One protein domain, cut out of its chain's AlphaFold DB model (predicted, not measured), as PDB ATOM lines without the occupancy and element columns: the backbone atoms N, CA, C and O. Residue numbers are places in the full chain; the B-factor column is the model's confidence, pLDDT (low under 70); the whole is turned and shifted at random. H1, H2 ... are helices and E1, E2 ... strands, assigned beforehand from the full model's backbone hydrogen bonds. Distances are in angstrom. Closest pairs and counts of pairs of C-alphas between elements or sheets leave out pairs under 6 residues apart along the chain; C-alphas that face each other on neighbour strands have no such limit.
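AT A GLANCE: This is residues 938 to 1049 of the 1192 residues of an uncharacterized protein of Bacillus marisflavi (UniProt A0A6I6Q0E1). A strongly twisted sheet makes the core: E4, E3, E6 and E7 form an open trough, the short helix H2 stands in the gap between E4 and E7, and H1 sits across one end. The hairpin E8 and E9 continues the sheet beside the first part of E6, while the small separate hairpin E1 and E2 lies far from the centre. The printed part has 112 residues, with two named helices and nine named strands: along the chain H1 comes first, then the strands E1 to E9, then H2; the larger sheet is branched, with the neighbour pairs E3 and E4, E3 and E6, E4 and E5, E6 and E7, E6 and E8, and E8 and E9, each antiparallel, and E1 and E2 make a second antiparallel sheet. The class is mixed, helices and strands, with under half of the residues in named elements. The whole is compact, with a radius of gyration of the C-alphas of 13.9 A and spans of 42 by 30 by 26 A.

IN THESE COORDINATES: In the large sheet the longest strand is E6, residues 1003 to 1010, 22.2 A from C-alpha 1003 at (-20.851, -27.016, 20.559) to C-alpha 1010 at (-11.382, -38.551, 36.999). E3 is residues 964 to 968, 13.6 A, and E4 is residues 972 to 978, 19.4 A. E5 holds residues 984 to 986, E7 residues 1013 to 1016, E8 residues 1026 to 1029 and E9 residues 1035 to 1037. The second sheet has E1, residues 949 to 951, and E2, residues 957 to 959. H1, residues 940 to 946, spans 10.2 A and begins at C-alpha 940, (-15.758, -29.906, 41.347). H2, residues 1046 to 1049, ends at C-alpha 1049, (-13.661, -22.796, 34.486).

HOW THE PARTS SIT: E6 has three neighbours: E3 lies on one side of it, E7 and E8 on the other side, E8 beside residues 1003 to 1005 and E7 beside residues 1006 to 1010. N 1005 and O 966 of E6 and E3 are 3.0 A apart, within hydrogen-bond range, as are N 1008 and O 1015 of E6 and E7, 2.9 A, and N 1004 and O 1027 of E6 and E8, 2.9 A. E3, E4 and E5 are a meander, each strand the antiparallel neighbour of the one before; with E6 they make a Greek key, in which the first strand is also the antiparallel neighbour of the fourth. N 967 and O 974 of E3 and E4 are 2.8 A apart, within hydrogen-bond range, as are N 977 and O 985 of E4 and E5, 2.8 A. The edge strands are E5, E7 and E9. In the hairpin E8 and E9, N 1036 and O 1028 are 2.8 A apart; in the hairpin E1 and E2, N 950 and O 958 are 2.8 A apart. H1 is on the large sheet at a height of 8.0 A, only just over E3, on which 3 of its 7 C-alphas fall; it runs across the strands, at 63 degrees to E3 on the local plane. Its closest C-alphas to E4 are those of Val 943 and Val 977, 7.0 A. H2 is at the sheet's level, with the C-alphas of Phe 1014 and Ser 1047 5.9 A apart and those of Phe 974 and Leu 1049 6.8 A apart. H1 and H2 are only just apart, 8.1 A at the closest. In H1 every O i to N i+4 pair is within hydrogen-bond range; H2 is too short for such a pair, and its one O i to N i+3 pair is within range.

THE WHOLE: The C-alphas of Asn 954 and Lys 999 are the two farthest apart, at 44.0 A. The printed part has no cut. The long link is E5 to E6, residues 987 to 1002; its residues 991 to 992 pair antiparallel with residues 972 to 973 of E4. The mean pLDDT of the printed part is 73.2, and 41 residues are under 70, among them residues 938 to 944, 954 to 957 and 1009 to 1013.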
ATOM      1  N   SER A 938     -19.314 -23.218  41.878       56.75
ATOM      2  CA  SER A 938     -19.206 -24.480  42.578       56.75
ATOM      3  C   SER A 938     -17.872 -25.174  42.348       56.75
ATOM      4  O   SER A 938     -17.318 -25.198  41.243       56.75
ATOM      5  N   GLU A 939     -17.358 -25.767  43.418       66.69
ATOM      6  CA  GLU A 939     -16.191 -26.642  43.360       66.69
ATOM      7  C   GLU A 939     -16.515 -27.921  42.576       66.69
ATOM      8  O   GLU A 939     -17.684 -28.319  42.509       66.69
ATOM      9  N   PRO A 940     -15.515 -28.636  42.024       61.97
ATOM     10  CA  PRO A 940     -15.758 -29.906  41.347       61.97
ATOM     11  C   PRO A 940     -16.596 -30.889  42.180       61.97
ATOM     12  O   PRO A 940     -17.545 -31.466  41.654       61.97
ATOM     13  N   GLY A 941     -16.328 -30.996  43.488       61.84
ATOM     14  CA  GLY A 941     -17.107 -31.830  44.410       61.84
ATOM     15  C   GLY A 941     -18.555 -31.364  44.620       61.84
ATOM     16  O   GLY A 941     -19.457 -32.194  44.708       61.84
ATOM     17  N   GLU A 942     -18.814 -30.056  44.637       67.62
ATOM     18  CA  GLU A 942     -20.170 -29.505  44.777       67.62
ATOM     19  C   GLU A 942     -20.981 -29.683  43.479       67.62
ATOM     20  O   GLU A 942     -22.137 -30.114  43.514       67.62
ATOM     21  N   VAL A 943     -20.351 -29.496  42.309       69.06
ATOM     22  CA  VAL A 943     -20.962 -29.816  41.004       69.06
ATOM     23  C   VAL A 943     -21.358 -31.297  40.926       69.06
ATOM     24  O   VAL A 943     -22.431 -31.614  40.410       69.06
ATOM     25  N   MET A 944     -20.549 -32.209  41.481       67.75
ATOM     26  CA  MET A 944     -20.880 -33.640  41.569       67.75
ATOM     27  C   MET A 944     -22.073 -33.943  42.490       67.75
ATOM     28  O   MET A 944     -22.781 -34.924  42.255       67.75
ATOM     29  N   GLN A 945     -22.308 -33.137  43.531       71.44
ATOM     30  CA  GLN A 945     -23.451 -33.302  44.441       71.44
ATOM     31  C   GLN A 945     -24.755 -32.736  43.860       71.44
ATOM     32  O   GLN A 945     -25.828 -33.302  44.095       71.44
ATOM     33  N   MET A 946     -24.666 -31.656  43.077       68.94
ATOM     34  CA  MET A 946     -25.805 -31.078  42.358       68.94
ATOM     35  C   MET A 946     -26.248 -31.929  41.163       68.94
ATOM     36  O   MET A 946     -27.446 -32.009  40.882       68.94
ATOM     37  N   ALA A 947     -25.300 -32.546  40.449       77.31
ATOM     38  CA  ALA A 947     -25.572 -33.295  39.228       77.31
ATOM     39  C   ALA A 947     -26.580 -34.436  39.436       77.31
ATOM     40  O   ALA A 947     -26.517 -35.193  40.406       77.31
ATOM     41  N   HIS A 948     -27.497 -34.593  38.479       78.62
ATOM     42  CA  HIS A 948     -28.381 -35.752  38.432       78.62
ATOM     43  C   HIS A 948     -27.547 -37.038  38.363       78.62
ATOM     44  O   HIS A 948     -26.690 -37.185  37.485       78.62
ATOM     45  N   LYS A 949     -27.807 -37.965  39.284       79.69
ATOM     46  CA  LYS A 949     -27.171 -39.280  39.339       79.69
ATOM     47  C   LYS A 949     -28.140 -40.366  38.883       79.69
ATOM     48  O   LYS A 949     -29.341 -40.250  39.105       79.69
ATOM     49  N   VAL A 950     -27.600 -41.421  38.291       73.69
ATOM     50  CA  VAL A 950     -28.288 -42.684  38.011       73.69
ATOM     51  C   VAL A 950     -27.583 -43.798  38.770       73.69
ATOM     52  O   VAL A 950     -26.362 -43.777  38.920       73.69
ATOM     53  N   VAL A 951     -28.356 -44.763  39.249       71.94
ATOM     54  CA  VAL A 951     -27.814 -46.001  39.809       71.94
ATOM     55  C   VAL A 951     -27.448 -46.905  38.632       71.94
ATOM     56  O   VAL A 951     -28.254 -47.057  37.713       71.94
ATOM     57  N   ASP A 952     -26.224 -47.430  38.610       69.25
ATOM     58  CA  ASP A 952     -25.816 -48.420  37.612       69.25
ATOM     59  C   ASP A 952     -26.363 -49.823  37.932       69.25
ATOM     60  O   ASP A 952     -26.918 -50.065  39.005       69.25
ATOM     61  N   ASP A 953     -26.194 -50.765  37.002       72.88
ATOM     62  CA  ASP A 953     -26.691 -52.144  37.143       72.88
ATOM     63  C   ASP A 953     -26.062 -52.903  38.339       72.88
ATOM     64  O   ASP A 953     -26.534 -53.976  38.707       72.88
ATOM     65  N   ASN A 954     -25.024 -52.333  38.972       67.38
ATOM     66  CA  ASN A 954     -24.338 -52.856  40.156       67.38
ATOM     67  C   ASN A 954     -24.737 -52.127  41.458       67.38
ATOM     68  O   ASN A 954     -24.129 -52.364  42.502       67.38
ATOM     69  N   GLY A 955     -25.722 -51.223  41.423       59.34
ATOM     70  CA  GLY A 955     -26.201 -50.496  42.602       59.34
ATOM     71  C   GLY A 955     -25.380 -49.259  42.991       59.34
ATOM     72  O   GLY A 955     -25.627 -48.685  44.052       59.34
ATOM     73  N   THR A 956     -24.427 -48.815  42.165       55.94
ATOM     74  CA  THR A 956     -23.556 -47.668  42.478       55.94
ATOM     75  C   THR A 956     -24.113 -46.370  41.880       55.94
ATOM     76  O   THR A 956     -24.436 -46.307  40.694       55.94
ATOM     77  N   GLU A 957     -24.212 -45.298  42.678       65.81
ATOM     78  CA  GLU A 957     -24.614 -43.975  42.176       65.81
ATOM     79  C   GLU A 957     -23.517 -43.344  41.293       65.81
ATOM     80  O   GLU A 957     -22.498 -42.872  41.801       65.81
ATOM     81  N   GLN A 958     -23.757 -43.228  39.986       70.06
ATOM     82  CA  GLN A 958     -22.885 -42.508  39.049       70.06
ATOM     83  C   GLN A 958     -23.574 -41.265  38.470       70.06
ATOM     84  O   GLN A 958     -24.798 -41.186  38.386       70.06
ATOM     85  N   ILE A 959     -22.803 -40.264  38.038       73.88
ATOM     86  CA  ILE A 959     -23.362 -39.060  37.397       73.88
ATOM     87  C   ILE A 959     -24.008 -39.445  36.058       73.88
ATOM     88  O   ILE A 959     -23.401 -40.118  35.225       73.88
ATOM     89  N   ALA A 960     -25.247 -39.003  35.832       72.69
ATOM     90  CA  ALA A 960     -25.985 -39.323  34.619       72.69
ATOM     91  C   ALA A 960     -25.278 -38.758  33.374       72.69
ATOM     92  O   ALA A 960     -24.784 -37.629  33.365       72.69
ATOM     93  N   LYS A 961     -25.234 -39.538  32.288       72.94
ATOM     94  CA  LYS A 961     -24.502 -39.165  31.065       72.94
ATOM     95  C   LYS A 961     -25.051 -37.859  30.476       72.94
ATOM     96  O   LYS A 961     -26.222 -37.774  30.112       72.94
ATOM     97  N   GLY A 962     -24.191 -36.843  30.383       69.62
ATOM     98  CA  GLY A 962     -24.557 -35.492  29.941       69.62
ATOM     99  C   GLY A 962     -25.225 -34.614  31.010       69.62
ATOM    100  O   GLY A 962     -25.735 -33.546  30.666       69.62
ATOM    101  N   ALA A 963     -25.230 -35.025  32.286       79.75
ATOM    102  CA  ALA A 963     -25.667 -34.176  33.396       79.75
ATOM    103  C   ALA A 963     -24.663 -33.064  33.722       79.75
ATOM    104  O   ALA A 963     -25.082 -32.013  34.179       79.75
ATOM    105  N   VAL A 964     -23.371 -33.233  33.438       85.38
ATOM    106  CA  VAL A 964     -22.399 -32.128  33.428       85.38
ATOM    107  C   VAL A 964     -21.880 -31.977  32.003       85.38
ATOM    108  O   VAL A 964     -21.425 -32.951  31.398       85.38
ATOM    109  N   ARG A 965     -21.970 -30.770  31.437       88.12
ATOM    110  CA  ARG A 965     -21.525 -30.496  30.062       88.12
ATOM    111  C   ARG A 965     -20.941 -29.095  29.923       88.12
ATOM    112  O   ARG A 965     -21.506 -28.127  30.432       88.12
ATOM    113  N   MET A 966     -19.835 -28.987  29.193       87.44
ATOM    114  CA  MET A 966     -19.291 -27.707  28.748       87.44
ATOM    115  C   MET A 966     -20.017 -27.258  27.477       87.44
ATOM    116  O   MET A 966     -20.309 -28.066  26.594       87.44
ATOM    117  N   VAL A 967     -20.315 -25.967  27.403       87.44
ATOM    118  CA  VAL A 967     -20.851 -25.255  26.243       87.44
ATOM    119  C   VAL A 967     -19.753 -24.356  25.717       87.44
ATOM    120  O   VAL A 967     -19.137 -23.637  26.501       87.44
ATOM    121  N   THR A 968     -19.549 -24.355  24.406       82.81
ATOM    122  CA  THR A 968     -18.635 -23.439  23.726       82.81
ATOM    123  C   THR A 968     -19.320 -22.854  22.499       82.81
ATOM    124  O   THR A 968     -19.871 -23.576  21.666       82.81
ATOM    125  N   THR A 969     -19.271 -21.531  22.387       84.88
ATOM    126  CA  THR A 969     -19.696 -20.754  21.220       84.88
ATOM    127  C   THR A 969     -18.481 -20.054  20.600       84.88
ATOM    128  O   THR A 969     -17.346 -20.235  21.049       84.88
ATOM    129  N   ALA A 970     -18.699 -19.238  19.567       71.56
ATOM    130  CA  ALA A 970     -17.648 -18.403  18.982       71.56
ATOM    131  C   ALA A 970     -17.042 -17.389  19.979       71.56
ATOM    132  O   ALA A 970     -15.865 -17.036  19.863       71.56
ATOM    133  N   ASP A 971     -17.836 -16.936  20.956       65.50
ATOM    134  CA  ASP A 971     -17.504 -15.809  21.834       65.50
ATOM    135  C   ASP A 971     -17.270 -16.233  23.301       65.50
ATOM    136  O   ASP A 971     -16.395 -15.668  23.964       65.50
ATOM    137  N   GLU A 972     -17.955 -17.272  23.795       76.12
ATOM    138  CA  GLU A 972     -17.926 -17.696  25.207       76.12
ATOM    139  C   GLU A 972     -17.877 -19.222  25.423       76.12
ATOM    140  O   GLU A 972     -18.290 -19.994  24.557       76.12
ATOM    141  N   SER A 973     -17.382 -19.656  26.590       79.31
ATOM    142  CA  SER A 973     -17.464 -21.047  27.070       79.31
ATOM    143  C   SER A 973     -17.787 -21.128  28.563       79.31
ATOM    144  O   SER A 973     -17.228 -20.363  29.346       79.31
ATOM    145  N   PHE A 974     -18.637 -22.070  28.975       83.19
ATOM    146  CA  PHE A 974     -19.030 -22.287  30.376       83.19
ATOM    147  C   PHE A 974     -19.494 -23.734  30.619       83.19
ATOM    148  O   PHE A 974     -19.806 -24.459  29.679       83.19
ATOM    149  N   ILE A 975     -19.561 -24.166  31.880       84.19
ATOM    150  CA  ILE A 975     -20.084 -25.474  32.296       84.19
ATOM    151  C   ILE A 975     -21.477 -25.288  32.888       84.19
ATOM    152  O   ILE A 975     -21.705 -24.426  33.740       84.19
ATOM    153  N   GLN A 976     -22.395 -26.143  32.453       87.88
ATOM    154  CA  GLN A 976     -23.737 -26.266  33.006       87.88
ATOM    155  C   GLN A 976     -23.939 -27.666  33.596       87.88
ATOM    156  O   GLN A 976     -23.502 -28.668  33.016       87.88
ATOM    157  N   VAL A 977     -24.626 -27.718  34.734       86.31
ATOM    158  CA  VAL A 977     -25.108 -28.941  35.371       86.31
ATOM    159  C   VAL A 977     -26.606 -29.087  35.121       86.31
ATOM    160  O   VAL A 977     -27.348 -28.109  35.141       86.31
ATOM    161  N   ARG A 978     -27.071 -30.313  34.896       83.88
ATOM    162  CA  ARG A 978     -28.465 -30.708  35.061       83.88
ATOM    163  C   ARG A 978     -28.609 -31.250  36.474       83.88
ATOM    164  O   ARG A 978     -28.035 -32.289  36.803       83.88
ATOM    165  N   THR A 979     -29.349 -30.523  37.290       78.44
ATOM    166  CA  THR A 979     -29.613 -30.858  38.686       78.44
ATOM    167  C   THR A 979     -30.479 -32.116  38.809       78.44
ATOM    168  O   THR A 979     -31.117 -32.547  37.843       78.44
ATOM    169  N   ARG A 980     -30.552 -32.695  40.012       76.69
ATOM    170  CA  ARG A 980     -31.461 -33.814  40.338       76.69
ATOM    171  C   ARG A 980     -32.946 -33.535  40.034       76.69
ATOM    172  O   ARG A 980     -33.683 -34.484  39.804       76.69
ATOM    173  N   THR A 981     -33.383 -32.273  39.984       70.44
ATOM    174  CA  THR A 981     -34.758 -31.880  39.606       70.44
ATOM    175  C   THR A 981     -34.965 -31.759  38.089       70.44
ATOM    176  O   THR A 981     -36.069 -31.470  37.638       70.44
ATOM    177  N   GLY A 982     -33.918 -31.972  37.283       65.94
ATOM    178  CA  GLY A 982     -33.942 -31.836  35.824       65.94
ATOM    179  C   GLY A 982     -33.644 -30.423  35.310       65.94
ATOM    180  O   GLY A 982     -33.419 -30.254  34.110       65.94
ATOM    181  N   GLU A 983     -33.581 -29.426  36.196       71.56
ATOM    182  CA  GLU A 983     -33.258 -28.038  35.859       71.56
ATOM    183  C   GLU A 983     -31.790 -27.898  35.436       71.56
ATOM    184  O   GLU A 983     -30.906 -28.548  36.000       71.56
ATOM    185  N   VAL A 984     -31.514 -27.050  34.443       76.12
ATOM    186  CA  VAL A 984     -30.164 -26.835  33.912       76.12
ATOM    187  C   VAL A 984     -29.628 -25.484  34.377       76.12
ATOM    188  O   VAL A 984     -30.182 -24.449  34.021       76.12
ATOM    189  N   GLN A 985     -28.534 -25.498  35.138       71.31
ATOM    190  CA  GLN A 985     -27.937 -24.320  35.772       71.31
ATOM    191  C   GLN A 985     -26.455 -24.183  35.396       71.31
ATOM    192  O   GLN A 985     -25.742 -25.181  35.266       71.31
ATOM    193  N   GLN A 986     -25.971 -22.953  35.205       81.00
ATOM    194  CA  GLN A 986     -24.544 -22.680  34.994       81.00
ATOM    195  C   GLN A 986     -23.802 -22.709  36.338       81.00
ATOM    196  O   GLN A 986     -24.209 -22.032  37.275       81.00
ATOM    197  N   VAL A 987     -22.695 -23.454  36.405       77.25
ATOM    198  CA  VAL A 987     -21.924 -23.696  37.648       77.25
ATOM    199  C   VAL A 987     -20.472 -23.220  37.583       77.25
ATOM    200  O   VAL A 987     -19.713 -23.387  38.532       77.25
ATOM    201  N   SER A 988     -20.060 -22.635  36.456       71.25
ATOM    202  CA  SER A 988     -18.686 -22.181  36.231       71.25
ATOM    203  C   SER A 988     -18.603 -20.705  35.869       71.25
ATOM    204  O   SER A 988     -19.576 -20.083  35.436       71.25
ATOM    205  N   ARG A 989     -17.379 -20.174  35.917       73.62
ATOM    206  CA  ARG A 989     -17.027 -18.921  35.238       73.62
ATOM    207  C   ARG A 989     -17.296 -19.056  33.737       73.62
ATOM    208  O   ARG A 989     -17.077 -20.128  33.165       73.62
ATOM    209  N   THR A 990     -17.700 -17.960  33.102       69.94
ATOM    210  CA  THR A 990     -17.713 -17.847  31.639       69.94
ATOM    211  C   THR A 990     -16.326 -17.423  31.157       69.94
ATOM    212  O   THR A 990     -15.832 -16.355  31.519       69.94
ATOM    213  N   ALA A 991     -15.688 -18.259  30.344       66.25
ATOM    214  CA  ALA A 991     -14.424 -17.978  29.671       66.25
ATOM    215  C   ALA A 991     -14.640 -17.639  28.187       66.25
ATOM    216  O   ALA A 991     -15.763 -17.583  27.691       66.25
ATOM    217  N   LYS A 992     -13.543 -17.404  27.463       65.50
ATOM    218  CA  LYS A 992     -13.551 -17.101  26.027       65.50
ATOM    219  C   LYS A 992     -13.988 -18.320  25.193       65.50
ATOM    220  O   LYS A 992     -13.599 -19.444  25.498       65.50
ATOM    221  N   GLY A 993     -14.760 -18.092  24.133       70.06
ATOM    222  CA  GLY A 993     -15.175 -19.112  23.157       70.06
ATOM    223  C   GLY A 993     -14.080 -19.553  22.176       70.06
ATOM    224  O   GLY A 993     -12.973 -18.998  22.154       70.06
ATOM    225  N   ASP A 994     -14.404 -20.535  21.327       72.06
ATOM    226  CA  ASP A 994     -13.553 -20.934  20.199       72.06
ATOM    227  C   ASP A 994     -13.886 -20.085  18.964       72.06
ATOM    228  O   ASP A 994     -14.861 -20.326  18.253       72.06
ATOM    229  N   SER A 995     -12.999 -19.140  18.648       66.81
ATOM    230  CA  SER A 995     -13.088 -18.250  17.481       66.81
ATOM    231  C   SER A 995     -13.119 -18.947  16.108       66.81
ATOM    232  O   SER A 995     -13.230 -18.268  15.090       66.81
ATOM    233  N   GLY A 996     -12.964 -20.273  16.046       65.06
ATOM    234  CA  GLY A 996     -13.181 -21.063  14.833       65.06
ATOM    235  C   GLY A 996     -14.600 -21.609  14.647       65.06
ATOM    236  O   GLY A 996     -14.843 -22.264  13.634       65.06
ATOM    237  N   LEU A 997     -15.519 -21.362  15.584       73.00
ATOM    238  CA  LEU A 997     -16.954 -21.595  15.403       73.00
ATOM    239  C   LEU A 997     -17.597 -20.423  14.657       73.00
ATOM    240  O   LEU A 997     -17.199 -19.267  14.823       73.00
ATOM    241  N   LYS A 998     -18.612 -20.697  13.828       74.25
ATOM    242  CA  LYS A 998     -19.373 -19.613  13.183       74.25
ATOM    243  C   LYS A 998     -20.262 -18.925  14.223       74.25
ATOM    244  O   LYS A 998     -20.730 -19.552  15.170       74.25
ATOM    245  N   LYS A 999     -20.535 -17.630  14.037       63.50
ATOM    246  CA  LYS A 999     -21.413 -16.867  14.939       63.50
ATOM    247  C   LYS A 999     -22.805 -17.514  14.993       63.50
ATOM    248  O   LYS A 999     -23.458 -17.629  13.961       63.50
ATOM    249  N   GLY A1000     -23.233 -17.929  16.187       66.88
ATOM    250  CA  GLY A1000     -24.477 -18.680  16.411       66.88
ATOM    251  C   GLY A1000     -24.322 -20.208  16.461       66.88
ATOM    252  O   GLY A1000     -25.286 -20.892  16.788       66.88
ATOM    253  N   GLU A1001     -23.138 -20.767  16.190       76.44
ATOM    254  CA  GLU A1001     -22.879 -22.186  16.444       76.44
ATOM    255  C   GLU A1001     -22.589 -22.438  17.928       76.44
ATOM    256  O   GLU A1001     -21.763 -21.758  18.540       76.44
ATOM    257  N   ILE A1002     -23.244 -23.461  18.476       81.56
ATOM    258  CA  ILE A1002     -23.043 -23.954  19.838       81.56
ATOM    259  C   ILE A1002     -22.527 -25.390  19.744       81.56
ATOM    260  O   ILE A1002     -23.121 -26.224  19.057       81.56
ATOM    261  N   VAL A1003     -21.425 -25.675  20.432       87.31
ATOM    262  CA  VAL A1003     -20.851 -27.016  20.559       87.31
ATOM    263  C   VAL A1003     -20.849 -27.415  22.029       87.31
ATOM    264  O   VAL A1003     -20.617 -26.591  22.914       87.31
ATOM    265  N   TYR A1004     -21.131 -28.688  22.281       88.62
ATOM    266  CA  TYR A1004     -21.215 -29.281  23.607       88.62
ATOM    267  C   TYR A1004     -20.124 -30.335  23.788       88.62
ATOM    268  O   TYR A1004     -19.795 -31.058  22.847       88.62
ATOM    269  N   GLN A1005     -19.605 -30.455  25.007       88.50
ATOM    270  CA  GLN A1005     -18.764 -31.570  25.443       88.50
ATOM    271  C   GLN A1005     -19.333 -32.125  26.748       88.50
ATOM    272  O   GLN A1005     -19.468 -31.383  27.722       88.50
ATOM    273  N   ASP A1006     -19.675 -33.414  26.779       86.12
ATOM    274  CA  ASP A1006     -20.058 -34.081  28.028       86.12
ATOM    275  C   ASP A1006     -18.809 -34.211  28.913       86.12
ATOM    276  O   ASP A1006     -17.742 -34.591  28.427       86.12
ATOM    277  N   LEU A1007     -18.929 -33.910  30.204       84.06
ATOM    278  CA  LEU A1007     -17.823 -34.005  31.157       84.06
ATOM    279  C   LEU A1007     -18.008 -35.223  32.064       84.06
ATOM    280  O   LEU A1007     -19.118 -35.508  32.510       84.06
ATOM    281  N   ASN A1008     -16.912 -35.920  32.348       74.38
ATOM    282  CA  ASN A1008     -16.842 -36.975  33.354       74.38
ATOM    283  C   ASN A1008     -15.796 -36.611  34.420       74.38
ATOM    284  O   ASN A1008     -14.956 -35.744  34.178       74.38
ATOM    285  N   VAL A1009     -15.837 -37.255  35.586       68.44
ATOM    286  CA  VAL A1009     -14.875 -37.012  36.672       68.44
ATOM    287  C   VAL A1009     -13.811 -38.104  36.692       68.44
ATOM    288  O   VAL A1009     -14.138 -39.289  36.675       68.44
ATOM    289  N   GLN A1010     -12.545 -37.696  36.747       61.25
ATOM    290  CA  GLN A1010     -11.382 -38.551  36.999       61.25
ATOM    291  C   GLN A1010     -10.463 -37.805  37.973       61.25
ATOM    292  O   GLN A1010     -10.188 -36.626  37.763       61.25
ATOM    293  N   ASP A1011     -10.054 -38.455  39.064       57.03
ATOM    294  CA  ASP A1011      -9.133 -37.915  40.082       57.03
ATOM    295  C   ASP A1011      -9.500 -36.509  40.614       57.03
ATOM    296  O   ASP A1011      -8.647 -35.654  40.841       57.03
ATOM    297  N   GLY A1012     -10.802 -36.244  40.784       56.41
ATOM    298  CA  GLY A1012     -11.328 -34.948  41.243       56.41
ATOM    299  C   GLY A1012     -11.366 -33.840  40.178       56.41
ATOM    300  O   GLY A1012     -11.836 -32.738  40.458       56.41
ATOM    301  N   ALA A1013     -10.932 -34.118  38.946       57.28
ATOM    302  CA  ALA A1013     -10.963 -33.193  37.817       57.28
ATOM    303  C   ALA A1013     -12.035 -33.576  36.781       57.28
ATOM    304  O   ALA A1013     -12.308 -34.752  36.533       57.28
ATOM    305  N   PHE A1014     -12.619 -32.574  36.114       75.44
ATOM    306  CA  PHE A1014     -13.503 -32.808  34.970       75.44
ATOM    307  C   PHE A1014     -12.711 -32.993  33.674       75.44
ATOM    308  O   PHE A1014     -12.010 -32.083  33.222       75.44
ATOM    309  N   VAL A1015     -12.903 -34.147  33.039       76.25
ATOM    310  CA  VAL A1015     -12.284 -34.547  31.770       76.25
ATOM    311  C   VAL A1015     -13.381 -34.711  30.702       76.25
ATOM    312  O   VAL A1015     -14.424 -35.303  30.993       76.25
ATOM    313  N   PRO A1016     -13.207 -34.198  29.466       78.50
ATOM    314  CA  PRO A1016     -14.179 -34.400  28.391       78.50
ATOM    315  C   PRO A1016     -14.336 -35.880  28.023       78.50
ATOM    316  O   PRO A1016     -13.357 -36.559  27.716       78.50
ATOM    317  N   ASN A1017     -15.573 -36.372  27.995       78.88
ATOM    318  CA  ASN A1017     -15.884 -37.751  27.633       78.88
ATOM    319  C   ASN A1017     -15.910 -37.923  26.104       78.88
ATOM    320  O   ASN A1017     -16.540 -37.136  25.398       78.88
ATOM    321  N   VAL A1018     -15.238 -38.951  25.583       73.88
ATOM    322  CA  VAL A1018     -15.178 -39.230  24.138       73.88
ATOM    323  C   VAL A1018     -16.435 -39.984  23.699       73.88
ATOM    324  O   VAL A1018     -16.875 -40.933  24.350       73.88
ATOM    325  N   ILE A1019     -17.035 -39.573  22.581       73.06
ATOM    326  CA  ILE A1019     -18.265 -40.185  22.070       73.06
ATOM    327  C   ILE A1019     -17.925 -41.566  21.500       73.06
ATOM    328  O   ILE A1019     -17.139 -41.667  20.554       73.06
ATOM    329  N   LYS A1020     -18.530 -42.626  22.062       66.75
ATOM    330  CA  LYS A1020     -18.320 -44.025  21.642       66.75
ATOM    331  C   LYS A1020     -18.414 -44.166  20.116       66.75
ATOM    332  O   LYS A1020     -19.412 -43.771  19.522       66.75
ATOM    333  N   GLY A1021     -17.384 -44.758  19.509       65.88
ATOM    334  CA  GLY A1021     -17.274 -44.932  18.055       65.88
ATOM    335  C   GLY A1021     -16.642 -43.754  17.300       65.88
ATOM    336  O   GLY A1021     -16.583 -43.793  16.076       65.88
ATOM    337  N   THR A1022     -16.153 -42.719  17.991       69.69
ATOM    338  CA  THR A1022     -15.471 -41.567  17.375       69.69
ATOM    339  C   THR A1022     -14.245 -41.134  18.184       69.69
ATOM    340  O   THR A1022     -14.113 -41.485  19.352       69.69
ATOM    341  N   ASN A1023     -13.388 -40.300  17.587       70.69
ATOM    342  CA  ASN A1023     -12.216 -39.710  18.249       70.69
ATOM    343  C   ASN A1023     -12.476 -38.293  18.804       70.69
ATOM    344  O   ASN A1023     -11.528 -37.546  19.044       70.69
ATOM    345  N   THR A1024     -13.740 -37.883  18.975       73.56
ATOM    346  CA  THR A1024     -14.096 -36.542  19.470       73.56
ATOM    347  C   THR A1024     -14.973 -36.608  20.718       73.56
ATOM    348  O   THR A1024     -15.844 -37.466  20.855       73.56
ATOM    349  N   SER A1025     -14.735 -35.680  21.645       76.19
ATOM    350  CA  SER A1025     -15.595 -35.414  22.805       76.19
ATOM    351  C   SER A1025     -16.621 -34.307  22.542       76.19
ATOM    352  O   SER A1025     -17.509 -34.078  23.360       76.19
ATOM    353  N   ALA A1026     -16.497 -33.608  21.410       83.50
ATOM    354  CA  ALA A1026     -17.325 -32.470  21.044       83.50
ATOM    355  C   ALA A1026     -18.438 -32.872  20.072       83.50
ATOM    356  O   ALA A1026     -18.216 -33.645  19.139       83.50
ATOM    357  N   TYR A1027     -19.634 -32.314  20.254       85.62
ATOM    358  CA  TYR A1027     -20.780 -32.539  19.375       85.62
ATOM    359  C   TYR A1027     -21.684 -31.309  19.248       85.62
ATOM    360  O   TYR A1027     -21.759 -30.460  20.137       85.62
ATOM    361  N   LYS A1028     -22.408 -31.229  18.132       84.44
ATOM    362  CA  LYS A1028     -23.537 -30.310  17.936       84.44
ATOM    363  C   LYS A1028     -24.839 -31.071  18.195       84.44
ATOM    364  O   LYS A1028     -24.911 -32.264  17.909       84.44
ATOM    365  N   MET A1029     -25.849 -30.400  18.742       79.75
ATOM    366  CA  MET A1029     -27.219 -30.929  18.754       79.75
ATOM    367  C   MET A1029     -27.891 -30.551  17.433       79.75
ATOM    368  O   MET A1029     -27.742 -29.408  16.997       79.75
ATOM    369  N   ASP A1030     -28.624 -31.470  16.809       75.12
ATOM    370  CA  ASP A1030     -29.577 -31.112  15.754       75.12
ATOM    371  C   ASP A1030     -30.923 -30.630  16.339       75.12
ATOM    372  O   ASP A1030     -31.113 -30.579  17.557       75.12
ATOM    373  N   SER A1031     -31.872 -30.267  15.471       70.44
ATOM    374  CA  SER A1031     -33.217 -29.821  15.864       70.44
ATOM    375  C   SER A1031     -34.092 -30.914  16.494       70.44
ATOM    376  O   SER A1031     -35.155 -30.596  17.020       70.44
ATOM    377  N   THR A1032     -33.659 -32.179  16.469       66.25
ATOM    378  CA  THR A1032     -34.308 -33.316  17.147       66.25
ATOM    379  C   THR A1032     -33.629 -33.680  18.474       66.25
ATOM    380  O   THR A1032     -34.131 -34.517  19.220       66.25
ATOM    381  N   GLY A1033     -32.505 -33.031  18.802       60.66
ATOM    382  CA  GLY A1033     -31.698 -33.309  19.990       60.66
ATOM    383  C   GLY A1033     -30.672 -34.435  19.812       60.66
ATOM    384  O   GLY A1033     -30.066 -34.855  20.801       60.66
ATOM    385  N   ALA A1034     -30.444 -34.922  18.588       72.62
ATOM    386  CA  ALA A1034     -29.426 -35.932  18.320       72.62
ATOM    387  C   ALA A1034     -28.012 -35.321  18.323       72.62
ATOM    388  O   ALA A1034     -27.792 -34.184  17.893       72.62
ATOM    389  N   LYS A1035     -27.031 -36.088  18.817       82.00
ATOM    390  CA  LYS A1035     -25.630 -35.656  18.937       82.00
ATOM    391  C   LYS A1035     -24.867 -35.917  17.634       82.00
ATOM    392  O   LYS A1035     -24.481 -37.049  17.364       82.00
ATOM    393  N   MET A1036     -24.592 -34.868  16.863       81.19
ATOM    394  CA  MET A1036     -23.722 -34.927  15.683       81.19
ATOM    395  C   MET A1036     -22.253 -34.690  16.082       81.19
ATOM    396  O   MET A1036     -21.949 -33.602  16.585       81.19
ATOM    397  N   PRO A1037     -21.324 -35.641  15.857       80.50
ATOM    398  CA  PRO A1037     -19.916 -35.482  16.227       80.50
ATOM    399  C   PRO A1037     -19.270 -34.257  15.566       80.50
ATOM    400  O   PRO A1037     -19.316 -34.083  14.348       80.50
ATOM    401  N   PHE A1038     -18.624 -33.409  16.365       82.06
ATOM    402  CA  PHE A1038     -17.879 -32.252  15.885       82.06
ATOM    403  C   PHE A1038     -16.402 -32.633  15.756       82.06
ATOM    404  O   PHE A1038     -15.696 -32.793  16.752       82.06
ATOM    405  N   ASN A1039     -15.933 -32.819  14.520       69.38
ATOM    406  CA  ASN A1039     -14.596 -33.344  14.225       69.38
ATOM    407  C   ASN A1039     -13.491 -32.269  14.325       69.38
ATOM    408  O   ASN A1039     -12.785 -31.978  13.360       69.38
ATOM    409  N   ARG A1040     -13.397 -31.623  15.492       70.38
ATOM    410  CA  ARG A1040     -12.385 -30.624  15.855       70.38
ATOM    411  C   ARG A1040     -12.269 -30.555  17.378       70.38
ATOM    412  O   ARG A1040     -13.279 -30.534  18.076       70.38
ATOM    413  N   SER A1041     -11.043 -30.467  17.885       64.25
ATOM    414  CA  SER A1041     -10.773 -30.275  19.309       64.25
ATOM    415  C   SER A1041     -11.092 -28.846  19.765       64.25
ATOM    416  O   SER A1041     -10.689 -27.869  19.133       64.25
ATOM    417  N   ILE A1042     -11.788 -28.730  20.897       70.19
ATOM    418  CA  ILE A1042     -11.960 -27.473  21.634       70.19
ATOM    419  C   ILE A1042     -10.823 -27.384  22.653       70.19
ATOM    420  O   ILE A1042     -10.693 -28.241  23.526       70.19
ATOM    421  N   ASN A1043      -9.973 -26.363  22.529       61.81
ATOM    422  CA  ASN A1043      -8.765 -26.212  23.344       61.81
ATOM    423  C   ASN A1043      -9.022 -25.387  24.620       61.81
ATOM    424  O   ASN A1043      -8.432 -24.324  24.816       61.81
ATOM    425  N   ILE A1044      -9.959 -25.850  25.452       68.19
ATOM    426  CA  ILE A1044     -10.318 -25.241  26.741       68.19
ATOM    427  C   ILE A1044     -10.429 -26.368  27.771       68.19
ATOM    428  O   ILE A1044     -11.227 -27.286  27.606       68.19
ATOM    429  N   ALA A1045      -9.615 -26.312  28.827       69.25
ATOM    430  CA  ALA A1045      -9.649 -27.299  29.904       69.25
ATOM    431  C   ALA A1045     -10.852 -27.026  30.831       69.25
ATOM    432  O   ALA A1045     -10.917 -25.926  31.390       69.25
ATOM    433  N   PRO A1046     -11.772 -27.983  31.062       73.62
ATOM    434  CA  PRO A1046     -12.946 -27.751  31.910       73.62
ATOM    435  C   PRO A1046     -12.594 -27.343  33.347       73.62
ATOM    436  O   PRO A1046     -13.240 -26.473  33.927       73.62
ATOM    437  N   SER A1047     -11.506 -27.891  33.892       65.88
ATOM    438  CA  SER A1047     -10.962 -27.526  35.206       65.88
ATOM    439  C   SER A1047     -10.563 -26.050  35.335       65.88
ATOM    440  O   SER A1047     -10.559 -25.527  36.443       65.88
ATOM    441  N   SER A1048     -10.289 -25.344  34.230       63.06
ATOM    442  CA  SER A1048      -9.967 -23.906  34.258       63.06
ATOM    443  C   SER A1048     -11.187 -22.989  34.444       63.06
ATOM    444  O   SER A1048     -11.025 -21.784  34.636       63.06
ATOM    445  N   LEU A1049     -12.403 -23.543  34.379       68.69
ATOM    446  CA  LEU A1049     -13.661 -22.796  34.486       68.69
ATOM    447  C   LEU A1049     -14.236 -22.795  35.915       68.69
ATOM    448  O   LEU A1049     -15.074 -21.948  36.240       68.69
TER     449      LEU A1049